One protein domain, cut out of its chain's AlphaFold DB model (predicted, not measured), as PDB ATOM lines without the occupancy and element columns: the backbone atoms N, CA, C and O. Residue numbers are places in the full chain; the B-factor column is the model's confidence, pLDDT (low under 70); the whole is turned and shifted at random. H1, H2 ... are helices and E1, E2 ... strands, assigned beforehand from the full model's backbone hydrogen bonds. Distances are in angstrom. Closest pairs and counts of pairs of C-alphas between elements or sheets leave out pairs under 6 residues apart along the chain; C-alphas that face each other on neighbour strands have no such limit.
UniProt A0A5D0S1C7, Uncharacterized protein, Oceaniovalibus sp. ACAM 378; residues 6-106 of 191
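What this domain is: This is residues 6 to 106 of the 191 residues of an uncharacterized protein of Oceaniovalibus sp. ACAM 378 (UniProt A0A5D0S1C7). Two helices, H2 and H5, meet at a steep angle in the middle of the domain; H1 runs side by side with H2 at one end, and the short helices H3 and H4 make an antiparallel pair at the other. A small strand hairpin, E1 and E2, packs on H2 through E1. The printed part has 101 residues with five named helices and two named strands, in the order H1, H2, H3, E1, E2, H4, H5; the sheet E1 - E2 is antiparallel and the class is mostly helix. The whole is compact and rounded, with a radius of gyration of the C-alphas of 12.9 A and spans of 37 by 31 by 25 A.

Where its parts are: H1 takes residues 9 to 17, 13.3 A long, and begins with C-alpha 9 at (26.967, 9.873, 22.900). H2 takes residues 29 to 41, 19.1 A, and H3 residues 52 to 59, 10.5 A, beginning with C-alpha 52 at (59.089, 20.286, 18.715). E1, residues 65 to 67, is 6.1 A long and E2, residues 70 to 72, is 6.2 A. H4 takes residues 74 to 79, 8.8 A. H5, the longest helix, takes residues 91 to 105, 21.0 A, and ends with C-alpha 105 at (52.995, 4.827, 24.198).

How they stand to each other: H1 and H2 touch, closest at the C-alphas of Tyr 11 and Pro 29, 4.6 A apart, and run the same way at a shallow tilt of 12 degrees. H2 touches H5 with residues 31 to 35 alone, closest at the C-alphas of Glu 31 and Ala 99, 5.9 A apart, at a steep tilt of 66 degrees, opposite ways. The closest C-alphas of H2 and E1 are those of Leu 37 and Ile 67, 6.9 A apart. E1 and E2 form a hairpin, antiparallel at 138 degrees, with N 65 and O 72 at 2.8 A and N 70 and O 67 at 3.0 A, within hydrogen-bond range. H3 and H4 touch, closest at the C-alphas of Leu 56 and Val 75, 6.7 A apart, opposite ways at a shallow tilt of 10 degrees. H4 and H5 are near each other, with 6 pairs of C-alphas within 10 A. H1 and H5 are apart, as are H3 and H5. In H3, H4 and H5 every O i to N i+4 pair is within hydrogen-bond range; in H1 4 of 5 are, in H2 7 of 9.

The domain as a whole: The two C-alphas farthest apart, those of Lys 7 and Asp 61, are 37.3 A apart. The printed part has no cut. The links H1 to H2 and H4 to H5 are long, 11 residues each. The mean pLDDT of the printed part is 78.1; residues 61 to 76 and residue 105 are under 70.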
ATOM      1  N   ARG A   6      31.901   8.426  15.759       75.62
ATOM      2  CA  ARG A   6      31.583   9.850  15.960       75.62
ATOM      3  C   ARG A   6      30.098  10.115  16.216       75.62
ATOM      4  O   ARG A   6      29.709  11.263  16.427       75.62
ATOM      5  N   LYS A   7      29.260   9.080  16.131       74.94
ATOM      6  CA  LYS A   7      27.819   9.141  16.417       74.94
ATOM      7  C   LYS A   7      27.476   8.692  17.840       74.94
ATOM      8  O   LYS A   7      26.353   8.899  18.285       74.94
ATOM      9  N   HIS A   8      28.446   8.134  18.568       76.06
ATOM     10  CA  HIS A   8      28.249   7.690  19.942       76.06
ATOM     11  C   HIS A   8      28.055   8.888  20.903       76.06
ATOM     12  O   HIS A   8      28.764   9.892  20.765       76.06
ATOM     13  N   PRO A   9      27.160   8.807  21.908       77.94
ATOM     14  CA  PRO A   9      26.967   9.873  22.900       77.94
ATOM     15  C   PRO A   9      28.267  10.289  23.606       77.94
ATOM     16  O   PRO A   9      28.601  11.473  23.620       77.94
ATOM     17  N   ASP A  10      29.056   9.313  24.068       74.75
ATOM     18  CA  ASP A  10      30.354   9.551  24.724       74.75
ATOM     19  C   ASP A  10      31.334  10.342  23.845       74.75
ATOM     20  O   ASP A  10      32.134  11.125  24.354       74.75
ATOM     21  N   TYR A  11      31.277  10.161  22.519       81.69
ATOM     22  CA  TYR A  11      32.104  10.929  21.588       81.69
ATOM     23  C   TYR A  11      31.701  12.404  21.599       81.69
ATOM     24  O   TYR A  11      32.554  13.285  21.659       81.69
ATOM     25  N   THR A  12      30.394  12.672  21.557       80.25
ATOM     26  CA  THR A  12      29.852  14.036  21.540       80.25
ATOM     27  C   THR A  12      30.186  14.767  22.838       80.25
ATOM     28  O   THR A  12      30.600  15.925  22.797       80.25
ATOM     29  N   GLU A  13      30.068  14.085  23.979       81.38
ATOM     30  CA  GLU A  13      30.424  14.652  25.281       81.38
ATOM     31  C   GLU A  13      31.928  14.952  25.382       81.38
ATOM     32  O   GLU A  13      32.314  16.041  25.810       81.38
ATOM     33  N   ALA A  14      32.783  14.017  24.957       78.50
ATOM     34  CA  ALA A  14      34.230  14.205  24.995       78.50
ATOM     35  C   ALA A  14      34.690  15.325  24.046       78.50
ATOM     36  O   ALA A  14      35.509  16.161  24.426       78.50
ATOM     37  N   LEU A  15      34.123  15.390  22.835       82.88
ATOM     38  CA  LEU A  15      34.429  16.433  21.856       82.88
ATOM     39  C   LEU A  15      34.017  17.826  22.349       82.88
ATOM     40  O   LEU A  15      34.748  18.785  22.121       82.88
ATOM     41  N   ALA A  16      32.893  17.951  23.062       82.94
ATOM     42  CA  ALA A  16      32.414  19.234  23.582       82.94
ATOM     43  C   ALA A  16      33.394  19.906  24.563       82.94
ATOM     44  O   ALA A  16      33.358  21.126  24.740       82.94
ATOM     45  N   ARG A  17      34.294  19.130  25.184       81.69
ATOM     46  CA  ARG A  17      35.350  19.650  26.069       81.69
ATOM     47  C   ARG A  17      36.523  20.249  25.283       81.69
ATOM     48  O   ARG A  17      37.201  21.149  25.770       81.69
ATOM     49  N   LEU A  18      36.712  19.842  24.027       83.12
ATOM     50  CA  LEU A  18      37.729  20.376  23.119       83.12
ATOM     51  C   LEU A  18      37.223  21.636  22.400       83.12
ATOM     52  O   LEU A  18      36.999  21.640  21.192       83.12
ATOM     53  N   LYS A  19      37.077  22.738  23.143       76.56
ATOM     54  CA  LYS A  19      36.426  23.989  22.687       76.56
ATOM     55  C   LYS A  19      36.973  24.600  21.386       76.56
ATOM     56  O   LYS A  19      36.277  25.386  20.752       76.56
ATOM     57  N   LYS A  20      38.215  24.285  21.009       80.56
ATOM     58  CA  LYS A  20      38.903  24.838  19.826       80.56
ATOM     59  C   LYS A  20      38.808  23.949  18.581       80.56
ATOM     60  O   LYS A  20      39.203  24.381  17.504       80.56
ATOM     61  N   VAL A  21      38.290  22.729  18.720       81.62
ATOM     62  CA  VAL A  21      38.115  21.782  17.616       81.62
ATOM     63  C   VAL A  21      36.854  22.144  16.830       81.62
ATOM     64  O   VAL A  21      35.755  22.157  17.381       81.62
ATOM     65  N   LYS A  22      37.001  22.430  15.534       79.94
ATOM     66  CA  LYS A  22      35.885  22.778  14.637       79.94
ATOM     67  C   LYS A  22      35.336  21.565  13.887       79.94
ATOM     68  O   LYS A  22      34.149  21.526  13.569       79.94
ATOM     69  N   LEU A  23      36.189  20.589  13.581       82.44
ATOM     70  CA  LEU A  23      35.831  19.370  12.846       82.44
ATOM     71  C   LEU A  23      35.805  18.155  13.773       82.44
ATOM     72  O   LEU A  23      36.401  18.182  14.833       82.44
ATOM     73  N   ARG A  24      35.125  17.068  13.395       80.38
ATOM     74  CA  ARG A  24      35.087  15.833  14.205       80.38
ATOM     75  C   ARG A  24      36.317  14.958  13.903       80.38
ATOM     76  O   ARG A  24      36.280  14.273  12.875       80.38
ATOM     77  N   PRO A  25      37.377  14.950  14.741       80.06
ATOM     78  CA  PRO A  25      38.584  14.163  14.486       80.06
ATOM     79  C   PRO A  25      38.292  12.661  14.580       80.06
ATOM     80  O   PRO A  25      37.412  12.229  15.334       80.06
ATOM     81  N   LEU A  26      39.036  11.839  13.841       80.06
ATOM     82  CA  LEU A  26      38.872  10.379  13.862       80.06
ATOM     83  C   LEU A  26      39.632   9.748  15.046       80.06
ATOM     84  O   LEU A  26      40.559   8.965  14.870       80.06
ATOM     85  N   VAL A  27      39.235  10.129  16.258       80.94
ATOM     86  CA  VAL A  27      39.881   9.769  17.531       80.94
ATOM     87  C   VAL A  27      38.852   9.102  18.446       80.94
ATOM     88  O   VAL A  27      37.676   9.472  18.433       80.94
ATOM     89  N   ALA A  28      39.254   8.099  19.230       79.25
ATOM     90  CA  ALA A  28      38.326   7.383  20.098       79.25
ATOM     91  C   ALA A  28      37.834   8.272  21.262       79.25
ATOM     92  O   ALA A  28      38.586   9.112  21.762       79.25
ATOM     93  N   PRO A  29      36.606   8.068  21.784       76.12
ATOM     94  CA  PRO A  29      36.064   8.891  22.874       76.12
ATOM     95  C   PRO A  29      36.953   8.949  24.126       76.12
ATOM     96  O   PRO A  29      37.067   9.991  24.767       76.12
ATOM     97  N   SER A  30      37.623   7.843  24.468       72.62
ATOM     98  CA  SER A  30      38.542   7.786  25.610       72.62
ATOM     99  C   SER A  30      39.786   8.649  25.423       72.62
ATOM    100  O   SER A  30      40.267   9.227  26.392       72.62
ATOM    101  N   GLU A  31      40.296   8.733  24.195       77.50
ATOM    102  CA  GLU A  31      41.455   9.555  23.846       77.50
ATOM    103  C   GLU A  31      41.056  11.031  23.833       77.50
ATOM    104  O   GLU A  31      41.751  11.850  24.421       77.50
ATOM    105  N   LEU A  32      39.887  11.365  23.270       81.56
ATOM    106  CA  LEU A  32      39.347  12.728  23.311       81.56
ATOM    107  C   LEU A  32      39.194  13.245  24.745       81.56
ATOM    108  O   LEU A  32      39.570  14.379  25.028       81.56
ATOM    109  N   ALA A  33      38.685  12.412  25.658       77.88
ATOM    110  CA  ALA A  33      38.510  12.788  27.058       77.88
ATOM    111  C   ALA A  33      39.840  13.102  27.763       77.88
ATOM    112  O   ALA A  33      39.889  13.972  28.627       77.88
ATOM    113  N   GLU A  34      40.921  12.415  27.402       75.75
ATOM    114  CA  GLU A  34      42.253  12.659  27.954       75.75
ATOM    115  C   GLU A  34      42.938  13.858  27.302       75.75
ATOM    116  O   GLU A  34      43.502  14.702  27.996       75.75
ATOM    117  N   ILE A  35      42.831  13.983  25.978       80.50
ATOM    118  CA  ILE A  35      43.354  15.136  25.243       80.50
ATOM    119  C   ILE A  35      42.658  16.416  25.706       80.50
ATOM    120  O   ILE A  35      43.306  17.456  25.775       80.50
ATOM    121  N   ALA A  36      41.379  16.360  26.089       80.50
ATOM    122  CA  ALA A  36      40.685  17.489  26.703       80.50
ATOM    123  C   ALA A  36      41.390  17.964  27.983       80.50
ATOM    124  O   ALA A  36      41.666  19.149  28.108       80.50
ATOM    125  N   LEU A  37      41.784  17.048  28.876       74.88
ATOM    126  CA  LEU A  37      42.522  17.402  30.096       74.88
ATOM    127  C   LEU A  37      43.889  18.019  29.783       74.88
ATOM    128  O   LEU A  37      44.303  18.968  30.443       74.88
ATOM    129  N   VAL A  38      44.586  17.485  28.775       75.12
ATOM    130  CA  VAL A  38      45.878  18.028  28.338       75.12
ATOM    131  C   VAL A  38      45.695  19.434  27.783       75.12
ATOM    132  O   VAL A  38      46.339  20.373  28.235       75.12
ATOM    133  N   THR A  39      44.786  19.591  26.829       76.19
ATOM    134  CA  THR A  39      44.581  20.851  26.114       76.19
ATOM    135  C   THR A  39      43.959  21.956  26.960       76.19
ATOM    136  O   THR A  39      44.259  23.119  26.711       76.19
ATOM    137  N   GLU A  40      43.153  21.632  27.975       76.12
ATOM    138  CA  GLU A  40      42.644  22.608  28.951       76.12
ATOM    139  C   GLU A  40      43.761  23.265  29.777       76.12
ATOM    140  O   GLU A  40      43.580  24.379  30.271       76.12
ATOM    141  N   ALA A  41      44.909  22.603  29.932       72.06
ATOM    142  CA  ALA A  41      46.039  23.139  30.687       72.06
ATOM    143  C   ALA A  41      47.155  23.734  29.834       72.06
ATOM    144  O   ALA A  41      48.064  24.358  30.386       72.06
ATOM    145  N   LEU A  42      47.101  23.535  28.518       74.25
ATOM    146  CA  LEU A  42      48.022  24.183  27.598       74.25
ATOM    147  C   LEU A  42      47.589  25.637  27.358       74.25
ATOM    148  O   LEU A  42      46.390  25.937  27.384       74.25
ATOM    149  N   PRO A  43      48.546  26.546  27.109       78.81
ATOM    150  CA  PRO A  43      48.216  27.872  26.607       78.81
ATOM    151  C   PRO A  43      47.544  27.788  25.228       78.81
ATOM    152  O   PRO A  43      47.432  26.724  24.606       78.81
ATOM    153  N   ASP A  44      47.068  28.930  24.741       83.62
ATOM    154  CA  ASP A  44      46.651  29.036  23.350       83.62
ATOM    155  C   ASP A  44      47.862  28.778  22.442       83.62
ATOM    156  O   ASP A  44      48.923  29.361  22.639       83.62
ATOM    157  N   LEU A  45      47.699  27.846  21.501       85.38
ATOM    158  CA  LEU A  45      48.735  27.462  20.550       85.38
ATOM    159  C   LEU A  45      48.499  28.187  19.228       85.38
ATOM    160  O   LEU A  45      47.378  28.178  18.708       85.38
ATOM    161  N   ASP A  46      49.572  28.735  18.676       90.50
ATOM    162  CA  ASP A  46      49.595  29.382  17.374       90.50
ATOM    163  C   ASP A  46      50.045  28.377  16.311       90.50
ATOM    164  O   ASP A  46      51.107  27.759  16.412       90.50
ATOM    165  N   PHE A  47      49.222  28.207  15.276       90.50
ATOM    166  CA  PHE A  47      49.483  27.283  14.171       90.50
ATOM    167  C   PHE A  47      49.863  28.042  12.887       90.50
ATOM    168  O   PHE A  47      49.308  29.116  12.637       90.50
ATOM    169  N   PRO A  48      50.722  27.469  12.020       93.75
ATOM    170  CA  PRO A  48      51.312  26.130  12.115       93.75
ATOM    171  C   PRO A  48      52.517  26.059  13.063       93.75
ATOM    172  O   PRO A  48      53.299  26.997  13.130       93.75
ATOM    173  N   ILE A  49      52.701  24.908  13.714       92.00
ATOM    174  CA  ILE A  49      53.861  24.608  14.565       92.00
ATOM    175  C   ILE A  49      54.801  23.686  13.793       92.00
ATOM    176  O   ILE A  49      54.441  22.554  13.462       92.00
ATOM    177  N   ASN A  50      56.007  24.146  13.484       92.56
ATOM    178  CA  ASN A  50      56.904  23.499  12.524       92.56
ATOM    179  C   ASN A  50      57.916  22.557  13.173       92.56
ATOM    180  O   ASN A  50      58.546  21.762  12.478       92.56
ATOM    181  N   SER A  51      58.089  22.627  14.492       89.50
ATOM    182  CA  SER A  51      59.036  21.778  15.211       89.50
ATOM    183  C   SER A  51      58.633  21.544  16.664       89.50
ATOM    184  O   SER A  51      57.835  22.286  17.237       89.50
ATOM    185  N   ALA A  52      59.240  20.529  17.283       84.94
ATOM    186  CA  ALA A  52      59.089  20.286  18.715       84.94
ATOM    187  C   ALA A  52      59.612  21.458  19.559       84.94
ATOM    188  O   ALA A  52      59.020  21.757  20.587       84.94
ATOM    189  N   GLY A  53      60.680  22.137  19.119       84.31
ATOM    190  CA  GLY A  53      61.195  23.332  19.794       84.31
ATOM    191  C   GLY A  53      60.161  24.455  19.815       84.31
ATOM    192  O   GLY A  53      59.830  24.952  20.879       84.31
ATOM    193  N   GLU A  54      59.552  24.745  18.664       89.38
ATOM    194  CA  GLU A  54      58.498  25.760  18.546       89.38
ATOM    195  C   GLU A  54      57.268  25.426  19.406       89.38
ATOM    196  O   GLU A  54      56.707  26.303  20.056       89.38
ATOM    197  N   LEU A  55      56.879  24.146  19.473       86.75
ATOM    198  CA  LEU A  55      55.803  23.698  20.360       86.75
ATOM    199  C   LEU A  55      56.157  23.916  21.840       86.75
ATOM    200  O   LEU A  55      55.312  24.350  22.620       86.75
ATOM    201  N   LEU A  56      57.391  23.595  22.234       83.62
ATOM    202  CA  LEU A  56      57.868  23.780  23.604       83.62
ATOM    203  C   LEU A  56      57.954  25.261  23.980       83.62
ATOM    204  O   LEU A  56      57.544  25.616  25.081       83.62
ATOM    205  N   ASP A  57      58.408  26.117  23.064       85.44
ATOM    206  CA  ASP A  57      58.485  27.566  23.267       85.44
ATOM    207  C   ASP A  57      57.094  28.174  23.502       85.44
ATOM    208  O   ASP A  57      56.931  29.019  24.382       85.44
ATOM    209  N   GLN A  58      56.074  27.707  22.770       86.38
ATOM    210  CA  GLN A  58      54.689  28.149  22.967       86.38
ATOM    211  C   GLN A  58      54.084  27.652  24.288       86.38
ATOM    212  O   GLN A  58      53.279  28.349  24.902       86.38
ATOM    213  N   ILE A  59      54.452  26.451  24.739       79.12
ATOM    214  CA  ILE A  59      53.932  25.865  25.985       79.12
ATOM    215  C   ILE A  59      54.617  26.453  27.223       79.12
ATOM    216  O   ILE A  59      53.981  26.568  28.275       79.12
ATOM    217  N   GLY A  60      55.891  26.831  27.095       72.69
ATOM    218  CA  GLY A  60      56.733  27.322  28.182       72.69
ATOM    219  C   GLY A  60      57.046  26.247  29.228       72.69
ATOM    220  O   GLY A  60      56.963  25.044  28.966       72.69
ATOM    221  N   ASP A  61      57.380  26.686  30.446       65.00
ATOM    222  CA  ASP A  61      57.480  25.822  31.629       65.00
ATOM    223  C   ASP A  61      56.071  25.345  32.020       65.00
ATOM    224  O   ASP A  61      55.414  25.893  32.910       65.00
ATOM    225  N   GLY A  62      55.561  24.368  31.267       57.50
ATOM    226  CA  GLY A  62      54.188  23.894  31.351       57.50
ATOM    227  C   GLY A  62      53.764  23.569  32.785       57.50
ATOM    228  O   GLY A  62      54.501  22.964  33.568       57.50
ATOM    229  N   LYS A  63      52.534  23.953  33.148       58.59
ATOM    230  CA  LYS A  63      51.951  23.561  34.437       58.59
ATOM    231  C   LYS A  63      51.900  22.036  34.518       58.59
ATOM    232  O   LYS A  63      51.374  21.382  33.618       58.59
ATOM    233  N   ARG A  64      52.381  21.471  35.630       63.00
ATOM    234  CA  ARG A  64      52.160  20.052  35.937       63.00
ATOM    235  C   ARG A  64      50.654  19.796  36.000       63.00
ATOM    236  O   ARG A  64      49.937  20.426  36.776       63.00
ATOM    237  N   LEU A  65      50.195  18.871  35.176       60.62
ATOM    238  CA  LEU A  65      48.818  18.421  35.087       60.62
ATOM    239  C   LEU A  65      48.514  17.385  36.155       60.62
ATOM    240  O   LEU A  65      49.386  16.601  36.487       60.62
ATOM    241  N   SER A  66      47.278  17.329  36.649       53.16
ATOM    242  CA  SER A  66      46.782  16.158  37.377       53.16
ATOM    243  C   SER A  66      45.742  15.452  36.514       53.16
ATOM    244  O   SER A  66      44.640  15.963  36.334       53.16
ATOM    245  N   ILE A  67      46.090  14.296  35.952       57.00
ATOM    246  CA  ILE A  67      45.188  13.462  35.152       57.00
ATOM    247  C   ILE A  67      44.830  12.246  36.000       57.00
ATOM    248  O   ILE A  67      45.676  11.395  36.253       57.00
ATOM    249  N   VAL A  68      43.578  12.161  36.464       54.19
ATOM    250  CA  VAL A  68      43.078  11.003  37.240       54.19
ATOM    251  C   VAL A  68      43.950  10.718  38.486       54.19
ATOM    252  O   VAL A  68      44.210   9.574  38.835       54.19
ATOM    253  N   GLY A  69      44.431  11.773  39.157       48.34
ATOM    254  CA  GLY A  69      45.283  11.673  40.352       48.34
ATOM    255  C   GLY A  69      46.788  11.556  40.077       48.34
ATOM    256  O   GLY A  69      47.575  11.610  41.019       48.34
ATOM    257  N   PHE A  70      47.205  11.461  38.812       54.59
ATOM    258  CA  PHE A  70      48.613  11.390  38.418       54.59
ATOM    259  C   PHE A  70      49.134  12.753  37.975       54.59
ATOM    260  O   PHE A  70      48.525  13.401  37.123       54.59
ATOM    261  N   LYS A  71      50.294  13.163  38.504       58.22
ATOM    262  CA  LYS A  71      50.993  14.352  38.009       58.22
ATOM    263  C   LYS A  71      51.620  14.037  36.649       58.22
ATOM    264  O   LYS A  71      52.434  13.126  36.557       58.22
ATOM    265  N   SER A  72      51.258  14.779  35.611       62.44
ATOM    266  CA  SER A  72      51.828  14.672  34.269       62.44
ATOM    267  C   SER A  72      52.519  15.977  33.891       62.44
ATOM    268  O   SER A  72      52.073  17.059  34.269       62.44
ATOM    269  N   ASP A  73      53.628  15.876  33.169       68.19
ATOM    270  CA  ASP A  73      54.345  17.022  32.624       68.19
ATOM    271  C   ASP A  73      54.126  17.065  31.098       68.19
ATOM    272  O   ASP A  73      54.692  16.227  30.382       68.19
ATOM    273  N   PRO A  74      53.307  18.007  30.584       65.06
ATOM    274  CA  PRO A  74      53.068  18.158  29.148       65.06
ATOM    275  C   PRO A  74      54.358  18.322  28.337       65.06
ATOM    276  O   PRO A  74      54.466  17.778  27.237       65.06
ATOM    277  N   VAL A  75      55.367  18.999  28.900       68.12
ATOM    278  CA  VAL A  75      56.685  19.173  28.270       68.12
ATOM    279  C   VAL A  75      57.359  17.819  28.085       68.12
ATOM    280  O   VAL A  75      57.941  17.540  27.034       68.12
ATOM    281  N   ARG A  76      57.253  16.936  29.084       69.06
ATOM    282  CA  ARG A  76      57.801  15.583  28.998       69.06
ATOM    283  C   ARG A  76      57.076  14.781  27.924       69.06
ATOM    284  O   ARG A  76      57.767  14.143  27.149       69.06
ATOM    285  N   MET A  77      55.746  14.857  27.803       70.31
ATOM    286  CA  MET A  77      55.004  14.167  26.729       70.31
ATOM    287  C   MET A  77      55.496  14.582  25.334       70.31
ATOM    288  O   MET A  77      55.738  13.734  24.478       70.31
ATOM    289  N   ILE A  78      55.714  15.879  25.126       72.62
ATOM    290  CA  ILE A  78      56.118  16.438  23.829       72.62
ATOM    291  C   ILE A  78      57.542  16.051  23.446       72.62
ATOM    292  O   ILE A  78      57.815  15.824  22.271       72.62
ATOM    293  N   LYS A  79      58.441  15.873  24.420       71.44
ATOM    294  CA  LYS A  79      59.792  15.346  24.163       71.44
ATOM    295  C   LYS A  79      59.793  13.945  23.538       71.44
ATOM    296  O   LYS A  79      60.794  13.569  22.936       71.44
ATOM    297  N   TYR A  80      58.699  13.189  23.657       75.06
ATOM    298  CA  TYR A  80      58.538  11.885  23.005       75.06
ATOM    299  C   TYR A  80      57.804  11.966  21.660       75.06
ATOM    300  O   TYR A  80      57.636  10.933  21.012       75.06
ATOM    301  N   MET A  81      57.379  13.153  21.208       80.00
ATOM    302  CA  MET A  81      56.799  13.311  19.874       80.00
ATOM    303  C   MET A  81      57.870  13.081  18.800       80.00
ATOM    304  O   MET A  81      58.888  13.779  18.786       80.00
ATOM    305  N   PRO A  82      57.654  12.142  17.865       80.50
ATOM    306  CA  PRO A  82      58.575  11.939  16.757       80.50
ATOM    307  C   PRO A  82      58.656  13.167  15.842       80.50
ATOM    308  O   PRO A  82      57.659  13.844  15.609       80.50
ATOM    309  N   ALA A  83      59.817  13.410  15.229       84.31
ATOM    310  CA  ALA A  83      60.008  14.553  14.326       84.31
ATOM    311  C   ALA A  83      59.018  14.573  13.141       84.31
ATOM    312  O   ALA A  83      58.609  15.640  12.696       84.31
ATOM    313  N   TYR A  84      58.571  13.402  12.671       85.94
ATOM    314  CA  TYR A  84      57.587  13.290  11.587       85.94
ATOM    315  C   TYR A  84      56.162  13.719  11.989       85.94
ATOM    316  O   TYR A  84      55.273  13.773  11.143       85.94
ATOM    317  N   TYR A  85      55.925  14.052  13.264       87.19
ATOM    318  CA  TYR A  85      54.683  14.687  13.713       87.19
ATOM    319  C   TYR A  85      54.658  16.188  13.395       87.19
ATOM    320  O   TYR A  85      53.674  16.850  13.704       87.19
ATOM    321  N   PHE A  86      55.680  16.754  12.760       90.50
ATOM    322  CA  PHE A  86      55.699  18.155  12.346       90.50
ATOM    323  C   PHE A  86      55.699  18.268  10.808       90.50
ATOM    324  O   PHE A  86      56.244  17.387  10.141       90.50
ATOM    325  N   PRO A  87      55.070  19.308  10.225       92.50
ATOM    326  CA  PRO A  87      54.405  20.428  10.896       92.50
ATOM    327  C   PRO A  87      53.015  20.059  11.426       92.50
ATOM    328  O   PRO A  87      52.313  19.223  10.855       92.50
ATOM    329  N   ILE A  88      52.608  20.686  12.525       91.50
ATOM    330  CA  ILE A  88      51.250  20.631  13.067       91.50
ATOM    331  C   ILE A  88      50.501  21.831  12.504       91.50
ATOM    332  O   ILE A  88      50.775  22.968  12.871       91.50
ATOM    333  N   SER A  89      49.603  21.588  11.553       91.88
ATOM    334  CA  SER A  89      48.997  22.654  10.746       91.88
ATOM    335  C   SER A  89      47.771  23.299  11.387       91.88
ATOM    336  O   SER A  89      47.475  24.455  11.101       91.88
ATOM    337  N   THR A  90      47.048  22.561  12.229       90.62
ATOM    338  CA  THR A  90      45.832  23.028  12.906       90.62
ATOM    339  C   THR A  90      45.694  22.395  14.285       90.62
ATOM    340  O   THR A  90      46.370  21.415  14.616       90.62
ATOM    341  N   TYR A  91      44.744  22.908  15.064       88.31
ATOM    342  CA  TYR A  91      44.384  22.342  16.358       88.31
ATOM    343  C   TYR A  91      43.831  20.912  16.245       88.31
ATOM    344  O   TYR A  91      44.134  20.059  17.073       88.31
ATOM    345  N   GLU A  92      43.060  20.599  15.203       88.25
ATOM    346  CA  GLU A  92      42.589  19.233  14.946       88.25
ATOM    347  C   GLU A  92      43.750  18.284  14.665       88.25
ATOM    348  O   GLU A  92      43.806  17.192  15.227       88.25
ATOM    349  N   ASN A  93      44.719  18.727  13.861       88.88
ATOM    350  CA  ASN A  93      45.909  17.936  13.592       88.88
ATOM    351  C   ASN A  93      46.755  17.729  14.858       88.88
ATOM    352  O   ASN A  93      47.326  16.655  15.038       88.88
ATOM    353  N   PHE A  94      46.798  18.721  15.754       88.56
ATOM    354  CA  PHE A  94      47.396  18.572  17.080       88.56
ATOM    355  C   PHE A  94      46.688  17.483  17.895       88.56
ATOM    356  O   PHE A  94      47.350  16.580  18.401       88.56
ATOM    357  N   VAL A  95      45.353  17.513  17.972       87.94
ATOM    358  CA  VAL A  95      44.551  16.503  18.686       87.94
ATOM    359  C   VAL A  95      44.802  15.099  18.131       87.94
ATOM    360  O   VAL A  95      45.045  14.173  18.900       87.94
ATOM    361  N   GLU A  96      44.804  14.926  16.811       87.94
ATOM    362  CA  GLU A  96      45.060  13.627  16.175       87.94
ATOM    363  C   GLU A  96      46.473  13.105  16.461       87.94
ATOM    364  O   GLU A  96      46.656  11.929  16.776       87.94
ATOM    365  N   LYS A  97      47.479  13.984  16.421       87.69
ATOM    366  CA  LYS A  97      48.864  13.633  16.754       87.69
ATOM    367  C   LYS A  97      49.028  13.289  18.228       87.69
ATOM    368  O   LYS A  97      49.717  12.328  18.554       87.69
ATOM    369  N   MET A  98      48.362  14.011  19.125       82.81
ATOM    370  CA  MET A  98      48.346  13.670  20.547       82.81
ATOM    371  C   MET A  98      47.653  12.327  20.799       82.81
ATOM    372  O   MET A  98      48.148  11.537  21.599       82.81
ATOM    373  N   ALA A  99      46.568  12.022  20.081       82.19
ATOM    374  CA  ALA A  99      45.919  10.714  20.144       82.19
ATOM    375  C   ALA A  99      46.861   9.594  19.685       82.19
ATOM    376  O   ALA A  99      46.990   8.580  20.367       82.19
ATOM    377  N   GLU A 100      47.571   9.785  18.571       82.81
ATOM    378  CA  GLU A 100      48.562   8.815  18.102       82.81
ATOM    379  C   GLU A 100      49.696   8.632  19.113       82.81
ATOM    380  O   GLU A 100      50.051   7.506  19.440       82.81
ATOM    381  N   LEU A 101      50.217   9.724  19.680       79.25
ATOM    382  CA  LEU A 101      51.233   9.660  20.729       79.25
ATOM    383  C   LEU A 101      50.745   8.850  21.941       79.25
ATOM    384  O   LEU A 101      51.489   8.016  22.458       79.25
ATOM    385  N   ILE A 102      49.501   9.069  22.378       75.69
ATOM    386  CA  ILE A 102      48.863   8.304  23.456       75.69
ATOM    387  C   ILE A 102      48.791   6.820  23.084       75.69
ATOM    388  O   ILE A 102      49.173   5.980  23.897       75.69
ATOM    389  N   ARG A 103      48.362   6.486  21.862       74.31
ATOM    390  CA  ARG A 103      48.269   5.099  21.384       74.31
ATOM    391  C   ARG A 103      49.623   4.408  21.335       74.31
ATOM    392  O   ARG A 103      49.770   3.347  21.924       74.31
ATOM    393  N   THR A 104      50.623   5.013  20.696       72.50
ATOM    394  CA  THR A 104      51.951   4.400  20.534       72.50
ATOM    395  C   THR A 104      52.637   4.136  21.873       72.50
ATOM    396  O   THR A 104      53.385   3.169  22.009       72.50
ATOM    397  N   ASN A 105      52.387   4.978  22.877       66.50
ATOM    398  CA  ASN A 105      52.995   4.827  24.198       66.50
ATOM    399  C   ASN A 105      52.165   3.962  25.155       66.50
ATOM    400  O   ASN A 105      52.676   3.504  26.179       66.50
ATOM    401  N   ARG A 106      50.903   3.678  24.824       70.06
ATOM    402  CA  ARG A 106      50.107   2.677  25.529       70.06
ATOM    403  C   ARG A 106      50.478   1.300  25.012       70.06
ATOM    404  O   ARG A 106      50.235   0.960  23.862       70.06
TER     405      ARG A 106